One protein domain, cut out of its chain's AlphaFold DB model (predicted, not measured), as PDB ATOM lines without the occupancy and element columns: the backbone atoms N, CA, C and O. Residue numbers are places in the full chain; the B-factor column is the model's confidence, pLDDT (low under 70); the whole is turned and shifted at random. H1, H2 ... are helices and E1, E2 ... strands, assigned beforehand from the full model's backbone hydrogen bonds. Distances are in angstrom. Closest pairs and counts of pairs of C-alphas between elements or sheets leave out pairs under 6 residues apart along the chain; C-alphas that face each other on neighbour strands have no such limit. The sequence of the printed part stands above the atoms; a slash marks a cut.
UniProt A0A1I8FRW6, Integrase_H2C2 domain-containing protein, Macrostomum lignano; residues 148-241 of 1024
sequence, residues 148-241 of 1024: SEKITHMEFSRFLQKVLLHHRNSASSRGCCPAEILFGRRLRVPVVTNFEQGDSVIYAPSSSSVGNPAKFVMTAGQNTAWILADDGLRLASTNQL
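AT A GLANCE: This is residues 148 to 241 of the 1024 residues of the protein "Integrase_H2C2 domain-containing protein" of Macrostomum lignano (UniProt A0A1I8FRW6). A strongly twisted four-stranded sheet, made by the meander E1 E2 E3 E4, forms the main body, and three helices that do not bundle together lie to the side of it. H2 and H1 only graze the sheet, while H3 sits beyond the end of H2, far from the strands, and the long link of residues 184 to 199 brings the chain back from H3 to E1. The printed part has 94 residues, with three named helices followed by four named strands in the order H1 H2 H3 E1 E2 E3 E4; the sheet's order is E1 - E2 - E3 - E4, all antiparallel, and the class is mixed, helices and strands. The whole is compact, with a radius of gyration of the C-alphas of 14.0 A, and spans 44 by 30 by 21 A.

IN THESE COORDINATES: H1 covers residues 149 to 152, with C-alpha 149 at (185.481, 179.916, 86.817). H2, residues 156 to 167, is 16.2 A long, and H3 covers residues 178 to 183. E1 covers residues 200 to 203. E2, residues 212 to 221, is 21.7 A from first to last C-alpha and bends by 77 degrees at residue 217, where C-alpha 217 is at (188.611, 182.568, 102.502). E3, residues 224 to 229, is 14.9 A long. E4, residues 232 to 237, is 16.0 A long and ends with C-alpha 237 at (177.884, 175.444, 103.387).

HOW THE PARTS SIT: The four strands form a meander, each the antiparallel neighbour of the one before, with E1 and E4 as edge strands. In the hairpin E1 and E2, N 201 and O 214 are 2.8 A apart, within hydrogen-bond range. In the hairpin E2 and E3, N 215 and O 228 are 2.8 A apart, and in the hairpin E3 and E4, N 227 and O 234 are 2.9 A apart, both within that range. H2 only grazes the sheet, with its residues 159 to 167; its closest C-alphas to E2 are those of His 166 and Met 218, 7.2 A apart. H1 only grazes the sheet too, with its residues 151 to 152. H1 and H2 are close but not clearly touching, the closest C-alphas being those of Glu 149 and Phe 156, 7.8 A apart. H2 and H3 are close but not clearly touching, with the C-alphas of His 167 and Pro 178 closest at 7.8 A, and their lines are about perpendicular at 84 degrees. H3 is not on the sheet and is apart from H1. In H2 and H3 every O i to N i+4 pair is within hydrogen-bond range; H1 is too short for such a pair.

THE WHOLE: The two C-alphas farthest apart are those of Leu 182 and Ser 208, at 44.3 A. The printed part has no cut. The link from H3 to E1, 16 residues, is long, while those from H1 to H2, E2 to E3 and E3 to E4 are tight. The mean pLDDT of the printed part is 73.9, and 29 residues are under 70, namely residues 148 to 153, 171 to 176, 188 to 198, 207 to 208 and 220 to 223.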
ATOM      1  N   SER A 148     188.678 180.632  90.213       69.69
ATOM      2  CA  SER A 148     188.550 179.698  89.101       69.69
ATOM      3  C   SER A 148     187.090 179.665  88.683       69.69
ATOM      4  O   SER A 148     186.217 179.410  89.507       69.69
ATOM      5  N   GLU A 149     186.824 179.893  87.402       62.75
ATOM      6  CA  GLU A 149     185.481 179.916  86.817       62.75
ATOM      7  C   GLU A 149     184.675 178.640  87.126       62.75
ATOM      8  O   GLU A 149     183.552 178.717  87.632       62.75
ATOM      9  N   LYS A 150     185.309 177.470  86.936       57.16
ATOM     10  CA  LYS A 150     184.760 176.127  87.217       57.16
ATOM     11  C   LYS A 150     184.377 175.907  88.682       57.16
ATOM     12  O   LYS A 150     183.613 174.996  88.975       57.16
ATOM     13  N   ILE A 151     184.953 176.695  89.587       59.84
ATOM     14  CA  ILE A 151     184.739 176.600  91.029       59.84
ATOM     15  C   ILE A 151     183.731 177.668  91.469       59.84
ATOM     16  O   ILE A 151     182.762 177.364  92.156       59.84
ATOM     17  N   THR A 152     183.924 178.926  91.064       61.09
ATOM     18  CA  THR A 152     183.153 180.052  91.603       61.09
ATOM     19  C   THR A 152     181.795 180.273  90.944       61.09
ATOM     20  O   THR A 152     180.986 180.981  91.544       61.09
ATOM     21  N   HIS A 153     181.547 179.723  89.744       69.69
ATOM     22  CA  HIS A 153     180.327 179.942  88.940       69.69
ATOM     23  C   HIS A 153     179.913 181.428  88.872       69.69
ATOM     24  O   HIS A 153     178.750 181.792  89.056       69.69
ATOM     25  N   MET A 154     180.901 182.313  88.720       72.56
ATOM     26  CA  MET A 154     180.735 183.748  88.927       72.56
ATOM     27  C   MET A 154     181.811 184.539  88.191       72.56
ATOM     28  O   MET A 154     183.004 184.306  88.397       72.56
ATOM     29  N   GLU A 155     181.347 185.535  87.435       79.12
ATOM     30  CA  GLU A 155     182.141 186.559  86.756       79.12
ATOM     31  C   GLU A 155     183.334 187.063  87.569       79.12
ATOM     32  O   GLU A 155     183.182 187.464  88.730       79.12
ATOM     33  N   PHE A 156     184.500 187.148  86.925       80.56
ATOM     34  CA  PHE A 156     185.736 187.639  87.535       80.56
ATOM     35  C   PHE A 156     185.564 189.021  88.185       80.56
ATOM     36  O   PHE A 156     185.968 189.231  89.329       80.56
ATOM     37  N   SER A 157     184.875 189.946  87.507       79.81
ATOM     38  CA  SER A 157     184.558 191.280  88.042       79.81
ATOM     39  C   SER A 157     183.748 191.203  89.346       79.81
ATOM     40  O   SER A 157     184.051 191.885  90.327       79.81
ATOM     41  N   ARG A 158     182.763 190.297  89.417       79.00
ATOM     42  CA  ARG A 158     181.908 190.099  90.598       79.00
ATOM     43  C   ARG A 158     182.647 189.389  91.738       79.00
ATOM     44  O   ARG A 158     182.390 189.684  92.906       79.00
ATOM     45  N   PHE A 159     183.582 188.495  91.415       83.12
ATOM     46  CA  PHE A 159     184.517 187.914  92.378       83.12
ATOM     47  C   PHE A 159     185.437 188.989  92.974       83.12
ATOM     48  O   PHE A 159     185.486 189.143  94.194       83.12
ATOM     49  N   LEU A 160     186.094 189.791  92.131       84.19
ATOM     50  CA  LEU A 160     186.997 190.862  92.555       84.19
ATOM     51  C   LEU A 160     186.279 191.904  93.429       84.19
ATOM     52  O   LEU A 160     186.802 192.302  94.468       84.19
ATOM     53  N   GLN A 161     185.048 192.287  93.076       82.62
ATOM     54  CA  GLN A 161     184.216 193.168  93.905       82.62
ATOM     55  C   GLN A 161     183.931 192.574  95.296       82.62
ATOM     56  O   GLN A 161     184.050 193.292  96.290       82.62
ATOM     57  N   LYS A 162     183.614 191.272  95.399       79.88
ATOM     58  CA  LYS A 162     183.458 190.586  96.698       79.88
ATOM     59  C   LYS A 162     184.765 190.565  97.491       79.88
ATOM     60  O   LYS A 162     184.746 190.903  98.670       79.88
ATOM     61  N   VAL A 163     185.892 190.227  96.857       81.94
ATOM     62  CA  VAL A 163     187.225 190.225  97.488       81.94
ATOM     63  C   VAL A 163     187.563 191.598  98.066       81.94
ATOM     64  O   VAL A 163     187.923 191.697  99.237       81.94
ATOM     65  N   LEU A 164     187.392 192.667  97.286       84.62
ATOM     66  CA  LEU A 164     187.675 194.035  97.725       84.62
ATOM     67  C   LEU A 164     186.699 194.522  98.808       84.62
ATOM     68  O   LEU A 164     187.089 195.308  99.669       84.62
ATOM     69  N   LEU A 165     185.441 194.066  98.799       83.06
ATOM     70  CA  LEU A 165     184.471 194.374  99.853       83.06
ATOM     71  C   LEU A 165     184.793 193.640 101.164       83.06
ATOM     72  O   LEU A 165     184.719 194.257 102.225       83.06
ATOM     73  N   HIS A 166     185.194 192.365 101.101       76.75
ATOM     74  CA  HIS A 166     185.649 191.615 102.274       76.75
ATOM     75  C   HIS A 166     186.958 192.188 102.830       76.75
ATOM     76  O   HIS A 166     187.008 192.484 104.016       76.75
ATOM     77  N   HIS A 167     187.965 192.463 101.995       80.06
ATOM     78  CA  HIS A 167     189.242 193.047 102.431       80.06
ATOM     79  C   HIS A 167     189.076 194.392 103.162       80.06
ATOM     80  O   HIS A 167     189.762 194.650 104.147       80.06
ATOM     81  N   ARG A 168     188.124 195.236 102.734       80.50
ATOM     82  CA  ARG A 168     187.780 196.493 103.425       80.50
ATOM     83  C   ARG A 168     187.108 196.285 104.792       80.50
ATOM     84  O   ARG A 168     187.066 197.227 105.577       80.50
ATOM     85  N   ASN A 169     186.587 195.089 105.068       79.00
ATOM     86  CA  ASN A 169     185.834 194.745 106.275       79.00
ATOM     87  C   ASN A 169     186.532 193.741 107.213       79.00
ATOM     88  O   ASN A 169     186.109 193.662 108.364       79.00
ATOM     89  N   SER A 170     187.564 193.013 106.771       73.69
ATOM     90  CA  SER A 170     188.419 192.197 107.649       73.69
ATOM     91  C   SER A 170     189.063 193.073 108.726       73.69
ATOM     92  O   SER A 170     189.524 194.175 108.420       73.69
ATOM     93  N   ALA A 171     189.124 192.611 109.970       66.00
ATOM     94  CA  ALA A 171     189.799 193.328 111.037       66.00
ATOM     95  C   ALA A 171     191.318 193.369 110.805       66.00
ATOM     96  O   ALA A 171     191.950 192.421 110.340       66.00
ATOM     97  N   SER A 172     191.923 194.498 111.169       64.06
ATOM     98  CA  SER A 172     193.356 194.579 111.436       64.06
ATOM     99  C   SER A 172     193.671 193.892 112.772       64.06
ATOM    100  O   SER A 172     192.781 193.651 113.587       64.06
ATOM    101  N   SER A 173     194.952 193.675 113.077       53.12
ATOM    102  CA  SER A 173     195.411 193.132 114.371       53.12
ATOM    103  C   SER A 173     195.049 193.997 115.595       53.12
ATOM    104  O   SER A 173     195.284 193.583 116.726       53.12
ATOM    105  N   ARG A 174     194.463 195.183 115.380       56.03
ATOM    106  CA  ARG A 174     193.905 196.092 116.401       56.03
ATOM    107  C   ARG A 174     192.374 196.001 116.537       56.03
ATOM    108  O   ARG A 174     191.775 196.832 117.208       56.03
ATOM    109  N   GLY A 175     191.719 195.044 115.873       66.19
ATOM    110  CA  GLY A 175     190.264 194.819 115.915       66.19
ATOM    111  C   GLY A 175     189.424 195.712 114.986       66.19
ATOM    112  O   GLY A 175     188.325 195.318 114.592       66.19
ATOM    113  N   CYS A 176     189.942 196.877 114.586       69.75
ATOM    114  CA  CYS A 176     189.308 197.774 113.612       69.75
ATOM    115  C   CYS A 176     189.559 197.312 112.167       69.75
ATOM    116  O   CYS A 176     190.694 196.972 111.823       69.75
ATOM    117  N   CYS A 177     188.548 197.348 111.297       76.06
ATOM    118  CA  CYS A 177     188.722 197.075 109.865       76.06
ATOM    119  C   CYS A 177     189.109 198.335 109.055       76.06
ATOM    120  O   CYS A 177     188.863 199.457 109.510       76.06
ATOM    121  N   PRO A 178     189.668 198.206 107.831       77.81
ATOM    122  CA  PRO A 178     190.025 199.359 106.995       77.81
ATOM    123  C   PRO A 178     188.867 200.336 106.734       77.81
ATOM    124  O   PRO A 178     189.089 201.541 106.641       77.81
ATOM    125  N   ALA A 179     187.626 199.847 106.651       79.81
ATOM    126  CA  ALA A 179     186.440 200.693 106.535       79.81
ATOM    127  C   ALA A 179     186.107 201.475 107.817       79.81
ATOM    128  O   ALA A 179     185.630 202.604 107.723       79.81
ATOM    129  N   GLU A 180     186.376 200.927 109.006       77.94
ATOM    130  CA  GLU A 180     186.230 201.675 110.261       77.94
ATOM    131  C   GLU A 180     187.245 202.814 110.346       77.94
ATOM    132  O   GLU A 180     186.866 203.921 110.714       77.94
ATOM    133  N   ILE A 181     188.486 202.573 109.915       72.38
ATOM    134  CA  ILE A 181     189.547 203.590 109.877       72.38
ATOM    135  C   ILE A 181     189.214 204.694 108.852       72.38
ATOM    136  O   ILE A 181     189.313 205.876 109.165       72.38
ATOM    137  N   LEU A 182     188.772 204.331 107.640       73.75
ATOM    138  CA  LEU A 182     188.518 205.289 106.550       73.75
ATOM    139  C   LEU A 182     187.152 206.002 106.630       73.75
ATOM    140  O   LEU A 182     187.030 207.137 106.175       73.75
ATOM    141  N   PHE A 183     186.112 205.354 107.164       75.50
ATOM    142  CA  PHE A 183     184.731 205.865 107.142       75.50
ATOM    143  C   PHE A 183     184.073 205.984 108.527       75.50
ATOM    144  O   PHE A 183     182.882 206.300 108.600       75.50
ATOM    145  N   GLY A 184     184.785 205.670 109.615       74.06
ATOM    146  CA  GLY A 184     184.233 205.636 110.975       74.06
ATOM    147  C   GLY A 184     183.185 204.538 111.211       74.06
ATOM    148  O   GLY A 184     182.451 204.596 112.195       74.06
ATOM    149  N   ARG A 185     183.042 203.568 110.291       78.06
ATOM    150  CA  ARG A 185     181.996 202.527 110.328       78.06
ATOM    151  C   ARG A 185     182.352 201.296 109.490       78.06
ATOM    152  O   ARG A 185     182.877 201.433 108.387       78.06
ATOM    153  N   ARG A 186     181.944 200.100 109.934       76.25
ATOM    154  CA  ARG A 186     181.966 198.887 109.088       76.25
ATOM    155  C   ARG A 186     181.051 199.071 107.872       76.25
ATOM    156  O   ARG A 186     179.954 199.629 107.990       76.25
ATOM    157  N   LEU A 187     181.465 198.577 106.704       77.25
ATOM    158  CA  LEU A 187     180.576 198.512 105.541       77.25
ATOM    159  C   LEU A 187     179.541 197.403 105.758       77.25
ATOM    160  O   LEU A 187     179.857 196.333 106.280       77.25
ATOM    161  N   ARG A 188     178.297 197.620 105.323       69.88
ATOM    162  CA  ARG A 188     177.279 196.561 105.327       69.88
ATOM    163  C   ARG A 188     177.568 195.579 104.190       69.88
ATOM    164  O   ARG A 188     177.203 195.838 103.046       69.88
ATOM    165  N   VAL A 189     178.223 194.463 104.502       64.19
ATOM    166  CA  VAL A 189     178.299 193.305 103.598       64.19
ATOM    167  C   VAL A 189     176.906 192.668 103.460       64.19
ATOM    168  O   VAL A 189     176.246 192.466 104.478       64.19
ATOM    169  N   PRO A 190     176.447 192.305 102.244       50.19
ATOM    170  CA  PRO A 190     175.160 191.621 102.043       50.19
ATOM    171  C   PRO A 190     175.075 190.192 102.606       50.19
ATOM    172  O   PRO A 190     174.031 189.555 102.492       50.19
ATOM    173  N   VAL A 191     176.167 189.668 103.168       53.50
ATOM    174  CA  VAL A 191     176.224 188.364 103.834       53.50
ATOM    175  C   VAL A 191     176.830 188.571 105.216       53.50
ATOM    176  O   VAL A 191     177.901 189.164 105.338       53.50
ATOM    177  N   VAL A 192     176.145 188.088 106.253       45.19
ATOM    178  CA  VAL A 192     176.654 188.103 107.629       45.19
ATOM    179  C   VAL A 192     177.683 186.982 107.762       45.19
ATOM    180  O   VAL A 192     177.332 185.804 107.782       45.19
ATOM    181  N   THR A 193     178.962 187.345 107.793       53.28
ATOM    182  CA  THR A 193     180.072 186.400 107.940       53.28
ATOM    183  C   THR A 193     180.380 186.168 109.416       53.28
ATOM    184  O   THR A 193     180.842 187.077 110.098       53.28
ATOM    185  N   ASN A 194     180.183 184.937 109.895       59.72
ATOM    186  CA  ASN A 194     180.555 184.526 111.259       59.72
ATOM    187  C   ASN A 194     182.070 184.266 111.433       59.72
ATOM    188  O   ASN A 194     182.485 183.830 112.503       59.72
ATOM    189  N   PHE A 195     182.857 184.480 110.377       63.81
ATOM    190  CA  PHE A 195     184.289 184.198 110.273       63.81
ATOM    191  C   PHE A 195     184.960 185.308 109.455       63.81
ATOM    192  O   PHE A 195     184.355 185.833 108.512       63.81
ATOM    193  N   GLU A 196     186.201 185.640 109.786       66.50
ATOM    194  CA  GLU A 196     187.035 186.588 109.051       66.50
ATOM    195  C   GLU A 196     187.986 185.885 108.067       66.50
ATOM    196  O   GLU A 196     188.251 184.683 108.147       66.50
ATOM    197  N   GLN A 197     188.483 186.626 107.070       69.75
ATOM    198  CA  GLN A 197     189.361 186.067 106.039       69.75
ATOM    199  C   GLN A 197     190.714 185.653 106.639       69.75
ATOM    200  O   GLN A 197     191.523 186.501 107.004       69.75
ATOM    201  N   GLY A 198     190.972 184.345 106.654       67.69
ATOM    202  CA  GLY A 198     192.150 183.727 107.260       67.69
ATOM    203  C   GLY A 198     191.842 182.859 108.484       67.69
ATOM    204  O   GLY A 198     192.712 182.074 108.862       67.69
ATOM    205  N   ASP A 199     190.633 182.947 109.055       77.38
ATOM    206  CA  ASP A 199     190.236 182.189 110.248       77.38
ATOM    207  C   ASP A 199     190.405 180.679 110.060       77.38
ATOM    208  O   ASP A 199     189.954 180.102 109.065       77.38
ATOM    209  N   SER A 200     190.982 180.020 111.064       80.62
ATOM    210  CA  SER A 200     190.964 178.563 111.160       80.62
ATOM    211  C   SER A 200     189.546 178.087 111.482       80.62
ATOM    212  O   SER A 200     188.984 178.392 112.537       80.62
ATOM    213  N   VAL A 201     188.966 177.307 110.577       83.62
ATOM    214  CA  VAL A 201     187.625 176.727 110.692       83.62
ATOM    215  C   VAL A 201     187.697 175.213 110.548       83.62
ATOM    216  O   VAL A 201     188.524 174.675 109.815       83.62
ATOM    217  N   ILE A 202     186.815 174.508 111.246       85.44
ATOM    218  CA  ILE A 202     186.658 173.063 111.109       85.44
ATOM    219  C   ILE A 202     185.618 172.817 110.014       85.44
ATOM    220  O   ILE A 202     184.459 173.207 110.169       85.44
ATOM    221  N   TYR A 203     186.030 172.170 108.924       85.25
ATOM    222  CA  TYR A 203     185.174 171.773 107.810       85.25
ATOM    223  C   TYR A 203     184.750 170.308 107.935       85.25
ATOM    224  O   TYR A 203     185.578 169.400 107.869       85.25
ATOM    225  N   ALA A 204     183.447 170.078 108.078       84.75
ATOM    226  CA  ALA A 204     182.834 168.755 108.092       84.75
ATOM    227  C   ALA A 204     181.997 168.559 106.809       84.75
ATOM    228  O   ALA A 204     180.876 169.073 106.743       84.75
ATOM    229  N   PRO A 205     182.494 167.842 105.777       76.75
ATOM    230  CA  PRO A 205     181.754 167.631 104.527       76.75
ATOM    231  C   PRO A 205     180.390 166.944 104.716       76.75
ATOM    232  O   PRO A 205     179.480 167.174 103.920       76.75
ATOM    233  N   SER A 206     180.190 166.161 105.779       74.81
ATOM    234  CA  SER A 206     178.877 165.650 106.185       74.81
ATOM    235  C   SER A 206     178.645 165.803 107.693       74.81
ATOM    236  O   SER A 206     179.561 166.048 108.475       74.81
ATOM    237  N   SER A 207     177.404 165.604 108.141       62.72
ATOM    238  CA  SER A 207     177.062 165.569 109.573       62.72
ATOM    239  C   SER A 207     177.705 164.401 110.343       62.72
ATOM    240  O   SER A 207     177.718 164.429 111.576       62.72
ATOM    241  N   SER A 208     178.228 163.398 109.628       61.97
ATOM    242  CA  SER A 208     178.897 162.202 110.156       61.97
ATOM    243  C   SER A 208     180.414 162.176 109.931       61.97
ATOM    244  O   SER A 208     181.091 161.349 110.537       61.97
ATOM    245  N   SER A 209     180.971 163.056 109.093       73.12
ATOM    246  CA  SER A 209     182.417 163.126 108.856       73.12
ATOM    247  C   SER A 209     183.159 163.718 110.053       73.12
ATOM    248  O   SER A 209     182.687 164.677 110.670       73.12
ATOM    249  N   VAL A 210     184.367 163.213 110.315       73.19
ATOM    250  CA  VAL A 210     185.359 163.936 111.123       73.19
ATOM    251  C   VAL A 210     185.634 165.281 110.444       73.19
ATOM    252  O   VAL A 210     185.746 165.349 109.222       73.19
ATOM    253  N   GLY A 211     185.667 166.357 111.230       79.44
ATOM    254  CA  GLY A 211     185.908 167.698 110.711       79.44
ATOM    255  C   GLY A 211     187.401 167.963 110.544       79.44
ATOM    256  O   GLY A 211     188.144 167.879 111.521       79.44
ATOM    257  N   ASN A 212     187.823 168.314 109.332       82.19
ATOM    258  CA  ASN A 212     189.211 168.645 109.018       82.19
ATOM    259  C   ASN A 212     189.480 170.139 109.272       82.19
ATOM    260  O   ASN A 212     188.561 170.952 109.126       82.19
ATOM    261  N   PRO A 213     190.716 170.539 109.621       84.94
ATOM    262  CA  PRO A 213     191.089 171.946 109.626       84.94
ATOM    263  C   PRO A 213     191.038 172.522 108.201       84.94
ATOM    264  O   PRO A 213     191.383 171.865 107.222       84.94
ATOM    265  N   ALA A 214     190.599 173.769 108.088       85.12
ATOM    266  CA  ALA A 214     190.625 174.561 106.867       85.12
ATOM    267  C   ALA A 214     190.760 176.048 107.231       85.12
ATOM    268  O   ALA A 214     190.536 176.442 108.375       85.12
ATOM    269  N   LYS A 215     191.099 176.897 106.259       85.19
ATOM    270  CA  LYS A 215     191.101 178.359 106.426       85.19
ATOM    271  C   LYS A 215     189.919 178.979 105.700       85.19
ATOM    272  O   LYS A 215     189.700 178.695 104.524       85.19
ATOM    273  N   PHE A 216     189.161 179.837 106.372       82.12
ATOM    274  CA  PHE A 216     188.069 180.586 105.762       82.12
ATOM    275  C   PHE A 216     188.623 181.639 104.793       82.12
ATOM    276  O   PHE A 216     189.490 182.432 105.153       82.12
ATOM    277  N   VAL A 217     188.126 181.657 103.553       77.38
ATOM    278  CA  VAL A 217     188.611 182.568 102.502       77.38
ATOM    279  C   VAL A 217     187.645 183.733 102.292       77.38
ATOM    280  O   VAL A 217     188.081 184.880 102.320       77.38
ATOM    281  N   MET A 218     186.353 183.463 102.067       73.12
ATOM    282  CA  MET A 218     185.269 184.464 101.972       73.12
ATOM    283  C   MET A 218     183.898 183.773 101.877       73.12
ATOM    284  O   MET A 218     183.825 182.600 101.521       73.12
ATOM    285  N   THR A 219     182.783 184.489 102.058       71.12
ATOM    286  CA  THR A 219     181.459 183.950 101.680       71.12
ATOM    287  C   THR A 219     181.242 183.935 100.167       71.12
ATOM    288  O   THR A 219     181.407 184.945  99.483       71.12
ATOM    289  N   ALA A 220     180.803 182.792  99.646       64.75
ATOM    290  CA  ALA A 220     180.403 182.617  98.256       64.75
ATOM    291  C   ALA A 220     178.975 183.143  98.022       64.75
ATOM    292  O   ALA A 220     178.732 183.875  97.057       64.75
ATOM    293  N   GLY A 221     178.056 182.826  98.939       64.31
ATOM    294  CA  GLY A 221     176.642 183.209  98.920       64.31
ATOM    295  C   GLY A 221     176.045 183.265 100.332       64.31
ATOM    296  O   GLY A 221     176.773 183.253 101.318       64.31
ATOM    297  N   GLN A 222     174.712 183.321 100.441       56.78
ATOM    298  CA  GLN A 222     174.010 183.528 101.723       56.78
ATOM    299  C   GLN A 222     174.235 182.418 102.769       56.78
ATOM    300  O   GLN A 222     174.161 182.686 103.963       56.78
ATOM    301  N   ASN A 223     174.493 181.181 102.335       65.44
ATOM    302  CA  ASN A 223     174.716 180.021 103.208       65.44
ATOM    303  C   ASN A 223     175.886 179.144 102.713       65.44
ATOM    304  O   ASN A 223     175.902 177.928 102.924       65.44
ATOM    305  N   THR A 224     176.834 179.749 101.990       78.44
ATOM    306  CA  THR A 224     178.005 179.071 101.420       78.44
ATOM    307  C   THR A 224     179.249 179.953 101.467       78.44
ATOM    308  O   THR A 224     179.181 181.168 101.270       78.44
ATOM    309  N   ALA A 225     180.404 179.336 101.702       80.88
ATOM    310  CA  ALA A 225     181.695 179.981 101.858       80.88
ATOM    311  C   ALA A 225     182.816 179.208 101.157       80.88
ATOM    312  O   ALA A 225     182.817 177.979 101.103       80.88
ATOM    313  N   TRP A 226     183.779 179.966 100.649       80.94
ATOM    314  CA  TRP A 226     185.056 179.473 100.170       80.94
ATOM    315  C   TRP A 226     185.967 179.190 101.355       80.94
ATOM    316  O   TRP A 226     186.207 180.071 102.186       80.94
ATOM    317  N   ILE A 227     186.489 177.972 101.403       86.12
ATOM    318  CA  ILE A 227     187.503 177.529 102.357       86.12
ATOM    319  C   ILE A 227     188.714 176.971 101.613       86.12
ATOM    320  O   ILE A 227     188.582 176.430 100.519       86.12
ATOM    321  N   LEU A 228     189.886 177.081 102.224       83.62
ATOM    322  CA  LEU A 228     191.113 176.424 101.797       83.62
ATOM    323  C   LEU A 228     191.380 175.262 102.758       83.62
ATOM    324  O   LEU A 228     191.793 175.491 103.894       83.62
ATOM    325  N   ALA A 229     191.087 174.042 102.318       81.62
ATOM    326  CA  ALA A 229     191.467 172.812 103.005       81.62
ATOM    327  C   ALA A 229     192.864 172.356 102.539       81.62
ATOM    328  O   ALA A 229     193.409 172.902 101.577       81.62
ATOM    329  N   ASP A 230     193.426 171.337 103.192       75.62
ATOM    330  CA  ASP A 230     194.747 170.780 102.849       75.62
ATOM    331  C   ASP A 230     194.821 170.240 101.404       75.62
ATOM    332  O   ASP A 230     195.887 170.221 100.794       75.62
ATOM    333  N   ASP A 231     193.675 169.852 100.834       71.81
ATOM    334  CA  ASP A 231     193.505 169.387  99.453       71.81
ATOM    335  C   ASP A 231     192.947 170.463  98.492       71.81
ATOM    336  O   ASP A 231     192.553 170.156  97.364       71.81
ATOM    337  N   GLY A 232     192.956 171.737  98.904       75.19
ATOM    338  CA  GLY A 232     192.713 172.897  98.042       75.19
ATOM    339  C   GLY A 232     191.457 173.714  98.364       75.19
ATOM    340  O   GLY A 232     190.871 173.641  99.446       75.19
ATOM    341  N   LEU A 233     191.067 174.570  97.414       80.88
ATOM    342  CA  LEU A 233     189.930 175.479  97.566       80.88
ATOM    343  C   LEU A 233     188.598 174.735  97.379       80.88
ATOM    344  O   LEU A 233     188.392 174.067  96.367       80.88
ATOM    345  N   ARG A 234     187.673 174.886  98.331       80.31
ATOM    346  CA  ARG A 234     186.375 174.195  98.348       80.31
ATOM    347  C   ARG A 234     185.214 175.110  98.715       80.31
ATOM    348  O   ARG A 234     185.377 176.076  99.459       80.31
ATOM    349  N   LEU A 235     184.032 174.755  98.210       82.25
ATOM    350  CA  LEU A 235     182.761 175.371  98.575       82.25
ATOM    351  C   LEU A 235     182.133 174.589  99.729       82.25
ATOM    352  O   LEU A 235     181.674 173.466  99.535       82.25
ATOM    353  N   ALA A 236     182.088 175.189 100.913       81.94
ATOM    354  CA  ALA A 236     181.373 174.653 102.064       81.94
ATOM    355  C   ALA A 236     180.057 175.413 102.269       81.94
ATOM    356  O   ALA A 236     179.982 176.618 102.032       81.94
ATOM    357  N   SER A 237     179.013 174.753 102.763       81.00
ATOM    358  CA  SER A 237     177.884 175.444 103.387       81.00
ATOM    359  C   SER A 237     178.303 176.007 104.746       81.00
ATOM    360  O   SER A 237     179.098 175.387 105.448       81.00
ATOM    361  N   THR A 238     177.715 177.122 105.184       73.12
ATOM    362  CA  THR A 238     177.937 177.649 106.544       73.12
ATOM    363  C   THR A 238     177.573 176.618 107.626       73.12
ATOM    364  O   THR A 238     178.171 176.612 108.695       73.12
ATOM    365  N   ASN A 239     176.662 175.677 107.334       76.94
ATOM    366  CA  ASN A 239     176.320 174.549 108.213       76.94
ATOM    367  C   ASN A 239     177.399 173.447 108.310       76.94
ATOM    368  O   ASN A 239     177.318 172.611 109.207       76.94
ATOM    369  N   GLN A 240     178.368 173.416 107.389       81.00
ATOM    370  CA  GLN A 240     179.516 172.494 107.382       81.00
ATOM    371  C   GLN A 240     180.756 173.108 108.057       81.00
ATOM    372  O   GLN A 240     181.796 172.454 108.115       81.00
ATOM    373  N   LEU A 241     180.664 174.351 108.547       80.81
ATOM    374  CA  LEU A 241     181.761 175.084 109.175       80.81
ATOM    375  C   LEU A 241     181.490 175.313 110.662       80.81
ATOM    376  O   LEU A 241     180.422 175.787 111.049       80.81
TER     377      LEU A 241